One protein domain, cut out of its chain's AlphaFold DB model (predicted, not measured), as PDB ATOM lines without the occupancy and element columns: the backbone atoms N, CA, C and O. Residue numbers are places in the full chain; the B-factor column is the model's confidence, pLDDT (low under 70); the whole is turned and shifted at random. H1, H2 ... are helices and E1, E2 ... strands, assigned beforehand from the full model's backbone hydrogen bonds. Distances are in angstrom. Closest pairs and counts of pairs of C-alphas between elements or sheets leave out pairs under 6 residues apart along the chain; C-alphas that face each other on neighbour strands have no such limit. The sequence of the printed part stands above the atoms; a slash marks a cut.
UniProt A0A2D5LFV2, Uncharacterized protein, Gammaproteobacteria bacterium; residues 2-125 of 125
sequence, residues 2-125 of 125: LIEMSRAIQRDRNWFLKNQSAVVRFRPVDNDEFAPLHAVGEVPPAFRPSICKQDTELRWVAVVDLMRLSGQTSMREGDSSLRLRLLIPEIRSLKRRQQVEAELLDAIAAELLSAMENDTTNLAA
ATOM      1  N   LEU A   2     183.395 -70.770 299.847       52.69
ATOM      2  CA  LEU A   2     184.394 -71.622 299.145       52.69
ATOM      3  C   LEU A   2     183.816 -72.813 298.337       52.69
ATOM      4  O   LEU A   2     184.482 -73.355 297.459       52.69
ATOM      5  N   ILE A   3     182.579 -73.227 298.626       55.38
ATOM      6  CA  ILE A   3     181.955 -74.442 298.067       55.38
ATOM      7  C   ILE A   3     181.515 -74.258 296.600       55.38
ATOM      8  O   ILE A   3     181.597 -75.200 295.816       55.38
ATOM      9  N   GLU A   4     181.084 -73.060 296.194       55.69
ATOM     10  CA  GLU A   4     180.551 -72.830 294.838       55.69
ATOM     11  C   GLU A   4     181.655 -72.643 293.790       55.69
ATOM     12  O   GLU A   4     181.591 -73.255 292.722       55.69
ATOM     13  N   MET A   5     182.739 -71.927 294.125       60.22
ATOM     14  CA  MET A   5     183.927 -71.881 293.263       60.22
ATOM     15  C   MET A   5     184.490 -73.296 293.051       60.22
ATOM     16  O   MET A   5     184.820 -73.678 291.931       60.22
ATOM     17  N   SER A   6     184.483 -74.128 294.099       72.44
ATOM     18  CA  SER A   6     184.821 -75.554 294.004       72.44
ATOM     19  C   SER A   6     183.920 -76.314 293.014       72.44
ATOM     20  O   SER A   6     184.428 -77.106 292.218       72.44
ATOM     21  N   ARG A   7     182.608 -76.043 292.977       82.88
ATOM     22  CA  ARG A   7     181.672 -76.675 292.026       82.88
ATOM     23  C   ARG A   7     181.894 -76.226 290.583       82.88
ATOM     24  O   ARG A   7     181.871 -77.073 289.686       82.88
ATOM     25  N   ALA A   8     182.094 -74.931 290.339       86.06
ATOM     26  CA  ALA A   8     182.390 -74.406 289.004       86.06
ATOM     27  C   ALA A   8     183.716 -74.983 288.471       86.06
ATOM     28  O   ALA A   8     183.771 -75.512 287.358       86.06
ATOM     29  N   ILE A   9     184.754 -75.005 289.315       88.00
ATOM     30  CA  ILE A   9     186.053 -75.624 289.013       88.00
ATOM     31  C   ILE A   9     185.891 -77.114 288.693       88.00
ATOM     32  O   ILE A   9     186.416 -77.582 287.680       88.00
ATOM     33  N   GLN A  10     185.139 -77.867 289.503       88.50
ATOM     34  CA  GLN A  10     184.930 -79.297 289.270       88.50
ATOM     35  C   GLN A  10     184.178 -79.563 287.959       88.50
ATOM     36  O   GLN A  10     184.528 -80.480 287.212       88.50
ATOM     37  N   ARG A  11     183.163 -78.751 287.637       90.62
ATOM     38  CA  ARG A  11     182.431 -78.849 286.367       90.62
ATOM     39  C   ARG A  11     183.319 -78.570 285.164       90.62
ATOM     40  O   ARG A  11     183.165 -79.238 284.143       90.62
ATOM     41  N   ASP A  12     184.214 -77.594 285.259       92.19
ATOM     42  CA  ASP A  12     185.171 -77.290 284.194       92.19
ATOM     43  C   ASP A  12     186.205 -78.398 284.043       92.19
ATOM     44  O   ASP A  12     186.417 -78.872 282.928       92.19
ATOM     45  N   ARG A  13     186.747 -78.907 285.154       90.06
ATOM     46  CA  ARG A  13     187.641 -80.069 285.151       90.06
ATOM     47  C   ARG A  13     187.007 -81.259 284.426       90.06
ATOM     48  O   ARG A  13     187.601 -81.796 283.497       90.06
ATOM     49  N   ASN A  14     185.784 -81.628 284.802       91.19
ATOM     50  CA  ASN A  14     185.068 -82.746 284.186       91.19
ATOM     51  C   ASN A  14     184.783 -82.510 282.695       91.19
ATOM     52  O   ASN A  14     184.789 -83.453 281.906       91.19
ATOM     53  N   TRP A  15     184.523 -81.264 282.296       93.75
ATOM     54  CA  TRP A  15     184.295 -80.935 280.893       93.75
ATOM     55  C   TRP A  15     185.574 -81.077 280.065       93.75
ATOM     56  O   TRP A  15     185.527 -81.711 279.013       93.75
ATOM     57  N   PHE A  16     186.718 -80.584 280.546       91.56
ATOM     58  CA  PHE A  16     188.001 -80.736 279.847       91.56
ATOM     59  C   PHE A  16     188.455 -82.198 279.753       91.56
ATOM     60  O   PHE A  16     188.995 -82.592 278.721       91.56
ATOM     61  N   LEU A  17     188.180 -83.028 280.767       89.00
ATOM     62  CA  LEU A  17     188.435 -84.476 280.696       89.00
ATOM     63  C   LEU A  17     187.657 -85.147 279.552       89.00
ATOM     64  O   LEU A  17     188.189 -86.022 278.873       89.00
ATOM     65  N   LYS A  18     186.417 -84.704 279.304       91.69
ATOM     66  CA  LYS A  18     185.567 -85.200 278.206       91.69
ATOM     67  C   LYS A  18     185.893 -84.580 276.842       91.69
ATOM     68  O   LYS A  18     185.545 -85.160 275.822       91.69
ATOM     69  N   ASN A  19     186.540 -83.416 276.817       91.75
ATOM     70  CA  ASN A  19     186.869 -82.659 275.607       91.75
ATOM     71  C   ASN A  19     188.388 -82.470 275.529       91.75
ATOM     72  O   ASN A  19     188.892 -81.371 275.736       91.75
ATOM     73  N   GLN A  20     189.132 -83.555 275.303       86.88
ATOM     74  CA  GLN A  20     190.595 -83.577 275.468       86.88
ATOM     75  C   GLN A  20     191.357 -82.653 274.507       86.88
ATOM     76  O   GLN A  20     192.420 -82.159 274.864       86.88
ATOM     77  N   SER A  21     190.798 -82.365 273.332       88.38
ATOM     78  CA  SER A  21     191.388 -81.438 272.358       88.38
ATOM     79  C   SER A  21     191.038 -79.967 272.598       88.38
ATOM     80  O   SER A  21     191.622 -79.099 271.959       88.38
ATOM     81  N   ALA A  22     190.086 -79.663 273.487       92.38
ATOM     82  CA  ALA A  22     189.667 -78.288 273.729       92.38
ATOM     83  C   ALA A  22     190.679 -77.551 274.616       92.38
ATOM     84  O   ALA A  22     191.063 -78.063 275.674       92.38
ATOM     85  N   VAL A  23     191.054 -76.337 274.210       94.19
ATOM     86  CA  VAL A  23     191.893 -75.421 275.002       94.19
ATOM     87  C   VAL A  23     191.024 -74.438 275.781       94.19
ATOM     88  O   VAL A  23     191.293 -74.162 276.951       94.19
ATOM     89  N   VAL A  24     189.937 -73.964 275.164       96.19
ATOM     90  CA  VAL A  24     189.015 -73.000 275.767       96.19
ATOM     91  C   VAL A  24     187.628 -73.609 275.952       96.19
ATOM     92  O   VAL A  24     187.097 -74.316 275.094       96.19
ATOM     93  N   ARG A  25     186.998 -73.293 277.085       95.81
ATOM     94  CA  ARG A  25     185.577 -73.533 277.334       95.81
ATOM     95  C   ARG A  25     184.859 -72.209 277.551       95.81
ATOM     96  O   ARG A  25     185.116 -71.518 278.531       95.81
ATOM     97  N   PHE A  26     183.880 -71.921 276.699       96.38
ATOM     98  CA  PHE A  26     182.943 -70.815 276.898       96.38
ATOM     99  C   PHE A  26     181.661 -71.300 277.577       96.38
ATOM    100  O   PHE A  26     181.045 -72.269 277.121       96.38
ATOM    101  N   ARG A  27     181.227 -70.617 278.637       95.44
ATOM    102  CA  ARG A  27     179.943 -70.890 279.305       95.44
ATOM    103  C   ARG A  27     179.409 -69.659 280.047       95.44
ATOM    104  O   ARG A  27     180.185 -68.744 280.298       95.44
ATOM    105  N   PRO A  28     178.126 -69.635 280.444       95.00
ATOM    106  CA  PRO A  28     177.629 -68.649 281.401       95.00
ATOM    107  C   PRO A  28     178.428 -68.661 282.713       95.00
ATOM    108  O   PRO A  28     178.908 -69.720 283.135       95.00
ATOM    109  N   VAL A  29     178.553 -67.487 283.336       93.00
ATOM    110  CA  VAL A  29     179.112 -67.326 284.689       93.00
ATOM    111  C   VAL A  29     178.234 -68.079 285.684       93.00
ATOM    112  O   VAL A  29     177.006 -67.999 285.613       93.00
ATOM    113  N   ASP A  30     178.857 -68.819 286.597       90.50
ATOM    114  CA  ASP A  30     178.136 -69.411 287.720       90.50
ATOM    115  C   ASP A  30     177.938 -68.371 288.832       90.50
ATOM    116  O   ASP A  30     178.790 -67.507 289.046       90.50
ATOM    117  N   ASN A  31     176.824 -68.459 289.564       80.62
ATOM    118  CA  ASN A  31     176.580 -67.571 290.703       80.62
ATOM    119  C   ASN A  31     177.760 -67.639 291.685       80.62
ATOM    120  O   ASN A  31     178.225 -68.728 292.021       80.62
ATOM    121  N   ASP A  32     178.238 -66.474 292.123       83.00
ATOM    122  CA  ASP A  32     179.347 -66.325 293.073       83.00
ATOM    123  C   ASP A  32     180.689 -66.945 292.633       83.00
ATOM    124  O   ASP A  32     181.600 -67.082 293.451       83.00
ATOM    125  N   GLU A  33     180.865 -67.275 291.345       86.62
ATOM    126  CA  GLU A  33     182.110 -67.851 290.809       86.62
ATOM    127  C   GLU A  33     183.345 -67.012 291.159       86.62
ATOM    128  O   GLU A  33     184.406 -67.558 291.460       86.62
ATOM    129  N   PHE A  34     183.180 -65.691 291.172       89.56
ATOM    130  CA  PHE A  34     184.228 -64.730 291.493       89.56
ATOM    131  C   PHE A  34     184.041 -64.038 292.850       89.56
ATOM    132  O   PHE A  34     184.743 -63.074 293.153       89.56
ATOM    133  N   ALA A  35     183.133 -64.532 293.699       87.06
ATOM    134  CA  ALA A  35     182.942 -63.988 295.042       87.06
ATOM    135  C   ALA A  35     184.246 -63.918 295.866       87.06
ATOM    136  O   ALA A  35     184.420 -62.928 296.574       87.06
ATOM    137  N   PRO A  36     185.197 -64.876 295.762       86.44
ATOM    138  CA  PRO A  36     186.475 -64.759 296.464       86.44
ATOM    139  C   PRO A  36     187.317 -63.548 296.047       86.44
ATOM    140  O   PRO A  36     187.928 -62.935 296.915       86.44
ATOM    141  N   LEU A  37     187.320 -63.171 294.761       87.81
ATOM    142  CA  LEU A  37     188.033 -61.976 294.284       87.81
ATOM    143  C   LEU A  37     187.362 -60.705 294.809       87.81
ATOM    144  O   LEU A  37     188.016 -59.832 295.372       87.81
ATOM    145  N   HIS A  38     186.032 -60.647 294.733       88.06
ATOM    146  CA  HIS A  38     185.279 -59.523 295.285       88.06
ATOM    147  C   HIS A  38     185.474 -59.367 296.799       88.06
ATOM    148  O   HIS A  38     185.544 -58.243 297.291       88.06
ATOM    149  N   ALA A  39     185.612 -60.473 297.538       88.50
ATOM    150  CA  ALA A  39     185.845 -60.452 298.981       88.50
ATOM    151  C   ALA A  39     187.190 -59.818 299.373       88.50
ATOM    152  O   ALA A  39     187.313 -59.318 300.490       88.50
ATOM    153  N   VAL A  40     188.177 -59.810 298.470       90.88
ATOM    154  CA  VAL A  40     189.478 -59.148 298.671       90.88
ATOM    155  C   VAL A  40     189.570 -57.784 297.974       90.88
ATOM    156  O   VAL A  40     190.634 -57.176 297.950       90.88
ATOM    157  N   GLY A  41     188.456 -57.274 297.436       91.44
ATOM    158  CA  GLY A  41     188.410 -55.990 296.731       91.44
ATOM    159  C   GLY A  41     188.982 -56.032 295.312       91.44
ATOM    160  O   GLY A  41     189.178 -54.981 294.705       91.44
ATOM    161  N   GLU A  42     189.232 -57.225 294.770       91.62
ATOM    162  CA  GLU A  42     189.715 -57.405 293.406       91.62
ATOM    163  C   GLU A  42     188.565 -57.549 292.404       91.62
ATOM    164  O   GLU A  42     187.430 -57.929 292.724       91.62
ATOM    165  N   VAL A  43     188.882 -57.238 291.147       90.69
ATOM    166  CA  VAL A  43     187.967 -57.376 290.016       90.69
ATOM    167  C   VAL A  43     188.380 -58.602 289.205       90.69
ATOM    168  O   VAL A  43     189.571 -58.785 288.952       90.69
ATOM    169  N   PRO A  44     187.429 -59.442 288.767       91.50
ATOM    170  CA  PRO A  44     187.760 -60.584 287.937       91.50
ATOM    171  C   PRO A  44     188.393 -60.131 286.621       91.50
ATOM    172  O   PRO A  44     187.900 -59.175 286.011       91.50
ATOM    173  N   PRO A  45     189.435 -60.825 286.145       93.31
ATOM    174  CA  PRO A  45     190.044 -60.488 284.873       93.31
ATOM    175  C   PRO A  45     189.020 -60.685 283.750       93.31
ATOM    176  O   PRO A  45     188.215 -61.624 283.760       93.31
ATOM    177  N   ALA A  46     189.024 -59.767 282.792       95.25
ATOM    178  CA  ALA A  46     188.041 -59.710 281.724       95.25
ATOM    179  C   ALA A  46     188.726 -59.664 280.363       95.25
ATOM    180  O   ALA A  46     189.740 -58.997 280.187       95.25
ATOM    181  N   PHE A  47     188.116 -60.324 279.385       95.81
ATOM    182  CA  PHE A  47     188.526 -60.274 277.993       95.81
ATOM    183  C   PHE A  47     187.351 -59.806 277.133       95.81
ATOM    184  O   PHE A  47     186.239 -60.335 277.208       95.81
ATOM    185  N   ARG A  48     187.585 -58.783 276.311       95.56
ATOM    186  CA  ARG A  48     186.577 -58.223 275.407       95.56
ATOM    187  C   ARG A  48     187.023 -58.452 273.968       95.56
ATOM    188  O   ARG A  48     187.901 -57.727 273.515       95.56
ATOM    189  N   PRO A  49     186.409 -59.408 273.251       93.75
ATOM    190  CA  PRO A  49     186.778 -59.666 271.871       93.75
ATOM    191  C   PRO A  49     186.410 -58.489 270.966       93.75
ATOM    192  O   PRO A  49     185.364 -57.861 271.155       93.75
ATOM    193  N   SER A  50     187.202 -58.269 269.924       93.56
ATOM    194  CA  SER A  50     187.057 -57.202 268.927       93.56
ATOM    195  C   SER A  50     185.674 -57.140 268.266       93.56
ATOM    196  O   SER A  50     185.188 -56.070 267.901       93.56
ATOM    197  N   ILE A  51     184.999 -58.286 268.139       90.44
ATOM    198  CA  ILE A  51     183.659 -58.391 267.540       90.44
ATOM    199  C   ILE A  51     182.525 -57.911 268.459       90.44
ATOM    200  O   ILE A  51     181.376 -57.805 268.017       90.44
ATOM    201  N   CYS A  52     182.805 -57.691 269.741       89.75
ATOM    202  CA  CYS A  52     181.833 -57.273 270.741       89.75
ATOM    203  C   CYS A  52     181.914 -55.759 270.967       89.75
ATOM    204  O   CYS A  52     182.981 -55.158 270.929       89.75
ATOM    205  N   LYS A  53     180.773 -55.123 271.264       89.56
ATOM    206  CA  LYS A  53     180.765 -53.710 271.671       89.56
ATOM    207  C   LYS A  53     181.422 -53.562 273.044       89.56
ATOM    208  O   LYS A  53     181.214 -54.421 273.908       89.56
ATOM    209  N   GLN A  54     182.129 -52.454 273.266       86.94
ATOM    210  CA  GLN A  54     182.838 -52.181 274.522       86.94
ATOM    211  C   GLN A  54     181.923 -52.228 275.756       86.94
ATOM    212  O   GLN A  54     182.313 -52.810 276.762       86.94
ATOM    213  N   ASP A  55     180.675 -51.768 275.643       89.19
ATOM    214  CA  ASP A  55     179.722 -51.741 276.766       89.19
ATOM    215  C   ASP A  55     178.899 -53.028 276.925       89.19
ATOM    216  O   ASP A  55     177.943 -53.080 277.698       89.19
ATOM    217  N   THR A  56     179.222 -54.092 276.180       91.00
ATOM    218  CA  THR A  56     178.471 -55.351 276.293       91.00
ATOM    219  C   THR A  56     178.678 -55.962 277.677       91.00
ATOM    220  O   THR A  56     179.804 -56.030 278.173       91.00
ATOM    221  N   GLU A  57     177.612 -56.446 278.298       92.25
ATOM    222  CA  GLU A  57     177.703 -57.035 279.630       92.25
ATOM    223  C   GLU A  57     178.494 -58.353 279.635       92.25
ATOM    224  O   GLU A  57     178.360 -59.190 278.736       92.25
ATOM    225  N   LEU A  58     179.311 -58.542 280.672       93.88
ATOM    226  CA  LEU A  58     180.184 -59.700 280.839       93.88
ATOM    227  C   LEU A  58     179.481 -60.798 281.645       93.88
ATOM    228  O   LEU A  58     179.693 -60.943 282.846       93.88
ATOM    229  N   ARG A  59     178.600 -61.556 280.987       93.50
ATOM    230  CA  ARG A  59     177.797 -62.620 281.629       93.50
ATOM    231  C   ARG A  59     178.337 -64.032 281.412       93.50
ATOM    232  O   ARG A  59     177.709 -65.007 281.827       93.50
ATOM    233  N   TRP A  60     179.443 -64.169 280.691       96.25
ATOM    234  CA  TRP A  60     180.044 -65.452 280.341       96.25
ATOM    235  C   TRP A  60     181.477 -65.536 280.863       96.25
ATOM    236  O   TRP A  60     182.099 -64.523 281.165       96.25
ATOM    237  N   VAL A  61     181.991 -66.758 280.972       96.25
ATOM    238  CA  VAL A  61     183.378 -67.055 281.322       96.25
ATOM    239  C   VAL A  61     184.028 -67.813 280.177       96.25
ATOM    240  O   VAL A  61     183.465 -68.786 279.661       96.25
ATOM    241  N   ALA A  62     185.226 -67.377 279.808       97.31
ATOM    242  CA  ALA A  62     186.183 -68.171 279.063       97.31
ATOM    243  C   ALA A  62     187.132 -68.838 280.062       97.31
ATOM    244  O   ALA A  62     187.871 -68.166 280.780       97.31
ATOM    245  N   VAL A  63     187.075 -70.166 280.142       96.31
ATOM    246  CA  VAL A  63     188.008 -70.962 280.943       96.31
ATOM    247  C   VAL A  63     189.067 -71.509 280.001       96.31
ATOM    248  O   VAL A  63     188.724 -72.250 279.083       96.31
ATOM    249  N   VAL A  64     190.325 -71.145 280.219       96.12
ATOM    250  CA  VAL A  64     191.461 -71.507 279.361       96.12
ATOM    251  C   VAL A  64     192.372 -72.458 280.121       96.12
ATOM    252  O   VAL A  64     192.794 -72.152 281.235       96.12
ATOM    253  N   ASP A  65     192.661 -73.620 279.541       93.56
ATOM    254  CA  ASP A  65     193.607 -74.583 280.103       93.56
ATOM    255  C   ASP A  65     195.030 -74.248 279.632       93.56
ATOM    256  O   ASP A  65     195.392 -74.491 278.480       93.56
ATOM    257  N   LEU A  66     195.832 -73.655 280.520       90.81
ATOM    258  CA  LEU A  66     197.151 -73.119 280.170       90.81
ATOM    259  C   LEU A  66     198.168 -74.223 279.854       90.81
ATOM    260  O   LEU A  66     199.081 -74.010 279.063       90.81
ATOM    261  N   MET A  67     197.993 -75.416 280.428       88.75
ATOM    262  CA  MET A  67     198.847 -76.567 280.112       88.75
ATOM    263  C   MET A  67     198.570 -77.071 278.692       88.75
ATOM    264  O   MET A  67     199.487 -77.392 277.943       88.75
ATOM    265  N   ARG A  68     197.301 -77.083 278.273       89.00
ATOM    266  CA  ARG A  68     196.955 -77.449 276.892       89.00
ATOM    267  C   ARG A  68     197.405 -76.399 275.893       89.00
ATOM    268  O   ARG A  68     197.876 -76.763 274.821       89.00
ATOM    269  N   LEU A  69     197.297 -75.122 276.257       88.75
ATOM    270  CA  LEU A  69     197.816 -74.022 275.449       88.75
ATOM    271  C   LEU A  69     199.328 -74.160 275.200       88.75
ATOM    272  O   LEU A  69     199.780 -73.905 274.092       88.75
ATOM    273  N   SER A  70     200.098 -74.637 276.185       84.88
ATOM    274  CA  SER A  70     201.540 -74.891 276.034       84.88
ATOM    275  C   SER A  70     201.886 -76.201 275.306       84.88
ATOM    276  O   SER A  70     203.058 -76.558 275.199       84.88
ATOM    277  N   GLY A  71     200.889 -76.923 274.784       82.62
ATOM    278  CA  GLY A  71     201.074 -78.165 274.031       82.62
ATOM    279  C   GLY A  71     201.047 -79.443 274.875       82.62
ATOM    280  O   GLY A  71     201.225 -80.533 274.325       82.62
ATOM    281  N   GLN A  72     200.779 -79.367 276.185       80.19
ATOM    282  CA  GLN A  72     200.578 -80.562 277.010       80.19
ATOM    283  C   GLN A  72     199.180 -81.145 276.767       80.19
ATOM    284  O   GLN A  72     198.177 -80.696 277.320       80.19
ATOM    285  N   THR A  73     199.102 -82.162 275.913       68.69
ATOM    286  CA  THR A  73     197.826 -82.761 275.476       68.69
ATOM    287  C   THR A  73     197.382 -83.959 276.315       68.69
ATOM    288  O   THR A  73     196.210 -84.338 276.284       68.69
ATOM    289  N   SER A  74     198.280 -84.551 277.104       64.56
ATOM    290  CA  SER A  74     197.986 -85.718 277.936       64.56
ATOM    291  C   SER A  74     197.652 -85.311 279.369       64.56
ATOM    292  O   SER A  74     198.528 -85.296 280.228       64.56
ATOM    293  N   MET A  75     196.380 -85.012 279.631       65.56
ATOM    294  CA  MET A  75     195.857 -84.940 280.997       65.56
ATOM    295  C   MET A  75     195.162 -86.251 281.358       65.56
ATOM    296  O   MET A  75     194.185 -86.637 280.712       65.56
ATOM    297  N   ARG A  76     195.633 -86.923 282.406       65.25
ATOM    298  CA  ARG A  76     194.966 -88.067 283.034       65.25
ATOM    299  C   ARG A  76     194.017 -87.599 284.139       65.25
ATOM    300  O   ARG A  76     194.114 -86.484 284.656       65.25
ATOM    301  N   GLU A  77     193.077 -88.463 284.516       64.56
ATOM    302  CA  GLU A  77     192.302 -88.257 285.740       64.56
ATOM    303  C   GLU A  77     193.259 -88.168 286.936       64.56
ATOM    304  O   GLU A  77     194.093 -89.045 287.133       64.56
ATOM    305  N   GLY A  78     193.162 -87.085 287.709       64.50
ATOM    306  CA  GLY A  78     194.084 -86.797 288.813       64.50
ATOM    307  C   GLY A  78     195.049 -85.646 288.538       64.50
ATOM    308  O   GLY A  78     195.317 -84.888 289.470       64.50
ATOM    309  N   ASP A  79     195.432 -85.402 287.280       68.81
ATOM    310  CA  ASP A  79     196.410 -84.358 286.950       68.81
ATOM    311  C   ASP A  79     195.897 -82.965 287.339       68.81
ATOM    312  O   ASP A  79     194.737 -82.597 287.078       68.81
ATOM    313  N   SER A  80     196.761 -82.191 287.996       71.00
ATOM    314  CA  SER A  80     196.556 -80.762 288.199       71.00
ATOM    315  C   SER A  80     196.767 -80.043 286.868       71.00
ATOM    316  O   SER A  80     197.719 -80.301 286.141       71.00
ATOM    317  N   SER A  81     195.858 -79.133 286.535       80.69
ATOM    318  CA  SER A  81     196.046 -78.189 285.433       80.69
ATOM    319  C   SER A  81     195.784 -76.789 285.955       80.69
ATOM    320  O   SER A  81     194.913 -76.581 286.810       80.69
ATOM    321  N   LEU A  82     196.563 -75.850 285.430       87.81
ATOM    322  CA  LEU A  82     196.394 -74.434 285.665       87.81
ATOM    323  C   LEU A  82     195.359 -73.893 284.676       87.81
ATOM    324  O   LEU A  82     195.530 -74.003 283.460       87.81
ATOM    325  N   ARG A  83     194.281 -73.307 285.203       92.06
ATOM    326  CA  ARG A  83     193.203 -72.748 284.384       92.06
ATOM    327  C   ARG A  83     193.003 -71.277 284.672       92.06
ATOM    328  O   ARG A  83     192.727 -70.908 285.812       92.06
ATOM    329  N   LEU A  84     193.061 -70.478 283.617       93.94
ATOM    330  CA  LEU A  84     192.693 -69.073 283.648       93.94
ATOM    331  C   LEU A  84     191.182 -68.945 283.428       93.94
ATOM    332  O   LEU A  84     190.597 -69.691 282.641       93.94
ATOM    333  N   ARG A  85     190.532 -68.027 284.143       95.19
ATOM    334  CA  ARG A  85     189.085 -67.786 284.055       95.19
ATOM    335  C   ARG A  85     188.868 -66.310 283.801       95.19
ATOM    336  O   ARG A  85     189.247 -65.502 284.638       95.19
ATOM    337  N   LEU A  86     188.271 -65.984 282.663       96.19
ATOM    338  CA  LEU A  86     188.106 -64.610 282.204       96.19
ATOM    339  C   LEU A  86     186.635 -64.310 281.979       96.19
ATOM    340  O   LEU A  86     185.947 -65.075 281.303       96.19
ATOM    341  N   LEU A  87     186.161 -63.189 282.509       96.38
ATOM    342  CA  LEU A  87     184.849 -62.653 282.174       96.38
ATOM    343  C   LEU A  87     184.821 -62.211 280.709       96.38
ATOM    344  O   LEU A  87     185.690 -61.466 280.264       96.38
ATOM    345  N   ILE A  88     183.805 -62.636 279.965       96.31
ATOM    346  CA  ILE A  88     183.620 -62.295 278.554       96.31
ATOM    347  C   ILE A  88     182.160 -61.922 278.254       96.31
ATOM    348  O   ILE A  88     181.240 -62.333 278.977       96.31
ATOM    349  N   PRO A  89     181.903 -61.178 277.164       95.69
ATOM    350  CA  PRO A  89     180.557 -61.027 276.634       95.69
ATOM    351  C   PRO A  89     179.952 -62.373 276.222       95.69
ATOM    352  O   PRO A  89     180.656 -63.327 275.891       95.69
ATOM    353  N   GLU A  90     178.626 -62.447 276.180       94.44
ATOM    354  CA  GLU A  90     177.941 -63.635 275.680       94.44
ATOM    355  C   GLU A  90     178.198 -63.860 274.177       94.44
ATOM    356  O   GLU A  90     177.960 -62.982 273.343       94.44
ATOM    357  N   ILE A  91     178.601 -65.084 273.810       90.19
ATOM    358  CA  ILE A  91     178.841 -65.476 272.414       90.19
ATOM    359  C   ILE A  91     178.024 -66.726 272.089       90.19
ATOM    360  O   ILE A  91     178.386 -67.859 272.415       90.19
ATOM    361  N   ARG A  92     176.896 -66.532 271.403       85.88
ATOM    362  CA  ARG A  92     175.980 -67.634 271.050       85.88
ATOM    363  C   ARG A  92     176.362 -68.370 269.764       85.88
ATOM    364  O   ARG A  92     176.110 -69.562 269.648       85.88
ATOM    365  N   SER A  93     176.972 -67.679 268.801       92.25
ATOM    366  CA  SER A  93     177.311 -68.255 267.491       92.25
ATOM    367  C   SER A  93     178.602 -69.072 267.547       92.25
ATOM    368  O   SER A  93     179.628 -68.555 267.979       92.25
ATOM    369  N   LEU A  94     178.576 -70.310 267.037       89.38
ATOM    370  CA  LEU A  94     179.758 -71.183 266.953       89.38
ATOM    371  C   LEU A  94     180.894 -70.561 266.131       89.38
ATOM    372  O   LEU A  94     182.030 -70.539 266.589       89.38
ATOM    373  N   LYS A  95     180.581 -69.979 264.964       91.75
ATOM    374  CA  LYS A  95     181.576 -69.290 264.126       91.75
ATOM    375  C   LYS A  95     182.243 -68.137 264.883       91.75
ATOM    376  O   LYS A  95     183.453 -67.970 264.818       91.75
ATOM    377  N   ARG A  96     181.453 -67.358 265.632       92.25
ATOM    378  CA  ARG A  96     181.994 -66.276 266.467       92.25
ATOM    379  C   ARG A  96     182.840 -66.817 267.615       92.25
ATOM    380  O   ARG A  96     183.861 -66.220 267.906       92.25
ATOM    381  N   ARG A  97     182.465 -67.943 268.234       93.44
ATOM    382  CA  ARG A  97     183.284 -68.567 269.288       93.44
ATOM    383  C   ARG A  97     184.665 -68.955 268.785       93.44
ATOM    384  O   ARG A  97     185.617 -68.677 269.487       93.44
ATOM    385  N   GLN A  98     184.777 -69.521 267.583       94.00
ATOM    386  CA  GLN A  98     186.078 -69.867 266.997       94.00
ATOM    387  C   GLN A  98     186.959 -68.633 266.777       94.00
ATOM    388  O   GLN A  98     188.137 -68.647 267.110       94.00
ATOM    389  N   GLN A  99     186.378 -67.550 266.253       94.88
ATOM    390  CA  GLN A  99     187.103 -66.291 266.083       94.88
ATOM    391  C   GLN A  99     187.555 -65.713 267.429       94.88
ATOM    392  O   GLN A  99     188.699 -65.294 267.563       94.88
ATOM    393  N   VAL A 100     186.665 -65.703 268.422       95.56
ATOM    394  CA  VAL A 100     186.985 -65.212 269.764       95.56
ATOM    395  C   VAL A 100     188.020 -66.090 270.457       95.56
ATOM    396  O   VAL A 100     188.864 -65.568 271.168       95.56
ATOM    397  N   GLU A 101     187.965 -67.404 270.262       96.50
ATOM    398  CA  GLU A 101     188.968 -68.329 270.782       96.50
ATOM    399  C   GLU A 101     190.351 -68.000 270.228       96.50
ATOM    400  O   GLU A 101     191.272 -67.843 271.015       96.50
ATOM    401  N   ALA A 102     190.484 -67.802 268.914       95.69
ATOM    402  CA  ALA A 102     191.756 -67.397 268.317       95.69
ATOM    403  C   ALA A 102     192.275 -66.073 268.908       95.69
ATOM    404  O   ALA A 102     193.395 -66.023 269.402       95.69
ATOM    405  N   GLU A 103     191.428 -65.038 268.954       97.44
ATOM    406  CA  GLU A 103     191.797 -63.729 269.511       97.44
ATOM    407  C   GLU A 103     192.202 -63.816 270.992       97.44
ATOM    408  O   GLU A 103     193.146 -63.165 271.430       97.44
ATOM    409  N   LEU A 104     191.497 -64.644 271.765       97.06
ATOM    410  CA  LEU A 104     191.784 -64.875 273.173       97.06
ATOM    411  C   LEU A 104     193.139 -65.557 273.370       97.06
ATOM    412  O   LEU A 104     193.907 -65.155 274.240       97.06
ATOM    413  N   LEU A 105     193.423 -66.600 272.590       95.81
ATOM    414  CA  LEU A 105     194.685 -67.326 272.694       95.81
ATOM    415  C   LEU A 105     195.868 -66.449 272.273       95.81
ATOM    416  O   LEU A 105     196.888 -66.466 272.959       95.81
ATOM    417  N   ASP A 106     195.707 -65.638 271.226       95.31
ATOM    418  CA  ASP A 106     196.718 -64.668 270.797       95.31
ATOM    419  C   ASP A 106     196.988 -63.618 271.885       95.31
ATOM    420  O   ASP A 106     198.143 -63.336 272.204       95.31
ATOM    421  N   ALA A 107     195.934 -63.077 272.508       95.56
ATOM    422  CA  ALA A 107     196.067 -62.101 273.589       95.56
ATOM    423  C   ALA A 107     196.780 -62.688 274.818       95.56
ATOM    424  O   ALA A 107     197.684 -62.059 275.363       95.56
ATOM    425  N   ILE A 108     196.422 -63.913 275.218       94.25
ATOM    426  CA  ILE A 108     197.077 -64.608 276.335       94.25
ATOM    427  C   ILE A 108     198.547 -64.884 276.010       94.25
ATOM    428  O   ILE A 108     199.409 -64.673 276.859       94.25
ATOM    429  N   ALA A 109     198.855 -65.344 274.796       91.81
ATOM    430  CA  ALA A 109     200.233 -65.594 274.385       91.81
ATOM    431  C   ALA A 109     201.076 -64.310 274.409       91.81
ATOM    432  O   ALA A 109     202.198 -64.329 274.915       91.81
ATOM    433  N   ALA A 110     200.527 -63.194 273.919       92.69
ATOM    434  CA  ALA A 110     201.188 -61.893 273.956       92.69
ATOM    435  C   ALA A 110     201.442 -61.410 275.394       92.69
ATOM    436  O   ALA A 110     202.533 -60.925 275.692       92.69
ATOM    437  N   GLU A 111     200.473 -61.576 276.294       91.88
ATOM    438  CA  GLU A 111     200.615 -61.193 277.702       91.88
ATOM    439  C   GLU A 111     201.658 -62.056 278.428       91.88
ATOM    440  O   GLU A 111     202.518 -61.521 279.125       91.88
ATOM    441  N   LEU A 112     201.645 -63.375 278.210       89.44
ATOM    442  CA  LEU A 112     202.649 -64.285 278.770       89.44
ATOM    443  C   LEU A 112     204.057 -63.961 278.258       89.44
ATOM    444  O   LEU A 112     205.001 -63.947 279.046       89.44
ATOM    445  N   LEU A 113     204.203 -63.668 276.962       89.31
ATOM    446  CA  LEU A 113     205.487 -63.280 276.381       89.31
ATOM    447  C   LEU A 113     205.988 -61.957 276.975       89.31
ATOM    448  O   LEU A 113     207.141 -61.870 277.391       89.31
ATOM    449  N   SER A 114     205.110 -60.958 277.090       90.31
ATOM    450  CA  SER A 114     205.456 -59.669 277.694       90.31
ATOM    451  C   SER A 114     205.845 -59.810 279.170       90.31
ATOM    452  O   SER A 114     206.807 -59.187 279.618       90.31
ATOM    453  N   ALA A 115     205.150 -60.661 279.931       86.50
ATOM    454  CA  ALA A 115     205.506 -60.953 281.317       86.50
ATOM    455  C   ALA A 115     206.920 -61.553 281.425       86.50
ATOM    456  O   ALA A 115     207.707 -61.117 282.262       86.50
ATOM    457  N   MET A 116     207.277 -62.479 280.528       84.44
ATOM    458  CA  MET A 116     208.621 -63.066 280.484       84.44
ATOM    459  C   MET A 116     209.702 -62.026 280.158       84.44
ATOM    460  O   MET A 116     210.745 -61.997 280.811       84.44
ATOM    461  N   GLU A 117     209.472 -61.149 279.180       86.25
ATOM    462  CA  GLU A 117     210.419 -60.085 278.806       86.25
ATOM    463  C   GLU A 117     210.664 -59.100 279.964       86.25
ATOM    464  O   GLU A 117     211.808 -58.718 280.242       86.25
ATOM    465  N   ASN A 118     209.607 -58.744 280.695       76.50
ATOM    466  CA  ASN A 118     209.693 -57.856 281.853       76.50
ATOM    467  C   ASN A 118     210.421 -58.510 283.040       76.50
ATOM    468  O   ASN A 118     211.258 -57.862 283.673       76.50
ATOM    469  N   ASP A 119     210.179 -59.795 283.308       73.25
ATOM    470  CA  ASP A 119     210.896 -60.542 284.350       73.25
ATOM    471  C   ASP A 119     212.394 -60.658 284.038       73.25
ATOM    472  O   ASP A 119     213.235 -60.473 284.921       73.25
ATOM    473  N   THR A 120     212.751 -60.879 282.770       65.19
ATOM    474  CA  THR A 120     214.161 -60.942 282.344       65.19
ATOM    475  C   THR A 120     214.870 -59.596 282.528       65.19
ATOM    476  O   THR A 120     216.049 -59.553 282.879       65.19
ATOM    477  N   THR A 121     214.146 -58.491 282.333       61.94
ATOM    478  CA  THR A 121     214.675 -57.129 282.493       61.94
ATOM    479  C   THR A 121     214.905 -56.779 283.965       61.94
ATOM    480  O   THR A 121     215.923 -56.179 284.298       61.94
ATOM    481  N   ASN A 122     214.013 -57.214 284.859       58.56
ATOM    482  CA  ASN A 122     214.150 -57.008 286.305       58.56
ATOM    483  C   ASN A 122     215.264 -57.852 286.948       58.56
ATOM    484  O   ASN A 122     215.769 -57.483 288.001       58.56
ATOM    485  N   LEU A 123     215.653 -58.975 286.336       54.41
ATOM    486  CA  LEU A 123     216.770 -59.819 286.787       54.41
ATOM    487  C   LEU A 123     218.150 -59.322 286.322       54.41
ATOM    488  O   LEU A 123     219.164 -59.745 286.876       54.41
ATOM    489  N   ALA A 124     218.199 -58.469 285.296       51.75
ATOM    490  CA  ALA A 124     219.434 -57.921 284.731       51.75
ATOM    491  C   ALA A 124     219.777 -56.502 285.236       51.75
ATOM    492  O   ALA A 124     220.809 -55.959 284.834       51.75
ATOM    493  N   ALA A 125     218.923 -55.913 286.081       47.81
ATOM    494  CA  ALA A 125     219.086 -54.600 286.713       47.81
ATOM    495  C   ALA A 125     219.470 -54.738 288.195       47.81
ATOM    496  O   ALA A 125     220.233 -53.869 288.676       47.81
TER     497      ALA A 125
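What this domain is: This is residues 2 to 125 of the 125 residues of an uncharacterized protein of Gammaproteobacteria bacterium (UniProt A0A2D5LFV2). A small sheet of three strands, E1 E2 E3, has the first part of one long helix, H4, crossing one of its faces, and the rest of H4 sticks out as an arm in residues 110 to 123. H1 grazes the sheet with its residues 9 to 16, H2 lies off the sheet near the beginning of H1, and two long loops, residues 40 to 59 and 70 to 82, lead into E2 and E3. The printed part has 124 residues, with four named helices and three named strands in the order H1 E1 H2 E2 H3 E3 H4; the sheet is antiparallel throughout and the class is mixed, helices and strands. The whole is compact, with a radius of gyration of the C-alphas of 15.6 A, and spans 45 by 40 by 36 A.

How they stand to each other: H1, residues 2 to 18, only grazes the sheet; its closest C-alphas to E2, residues 60 to 65, are those of Asp 12 and Val 63, 7.7 A apart. E1, residues 24 to 28, is an edge strand, antiparallel to E2 at 156 degrees, with N 25 and O 63 within hydrogen-bond range at 2.8 A. H2, residues 35 to 39, is not on the sheet; it is close to H1 but not clearly touching, with the C-alphas of Leu 2 and Pro 36 the closest at 7.7 A. E2 is the inner strand and is antiparallel to E3, residues 83 to 88, at 156 degrees, with N 62 and O 86 at 2.8 A. H3, residues 66 to 69, only grazes the sheet; its closest C-alphas to E3 are those of Leu 66 and Arg 83, 5.8 A apart. H4, residues 94 to 123, is on the sheet at a height of 10.8 A, over E1, E2 and E3, and runs across the strands, at 64 degrees to E1 on the local plane; these are two layers, a helix on one face of a sheet. The closest C-alphas of E1 and H4 are those of Val 24 and Glu 101, 6.8 A apart. H1 and H4 are apart. In H1, H2 and H4 every O i to N i+4 pair is within hydrogen-bond range, and H3 is too short for such a pair.

Where its parts are: H1 begins at C-alpha 2, (184.394, -71.622, 299.145), and measures 25.0 A. E1 measures 13.4 A, E2 16.4 A and E3 15.3 A; E2 begins at C-alpha 60, (180.044, -65.452, 280.341). H2 and H3 are short, with five and four residues. H4 measures 43.5 A and ends at C-alpha 123, (216.770, -59.819, 286.787).

The domain as a whole: The C-alphas of Ser 93 and Ala 125 are the two farthest apart, 48.0 A. The printed part has no cut, and the links H2 to E2 and H3 to E3 are long. Residues 110 to 125 stand free. The mean pLDDT of the printed part is 86.5, and residues 2 to 5, 73 to 79 and 120 to 125 are under 70.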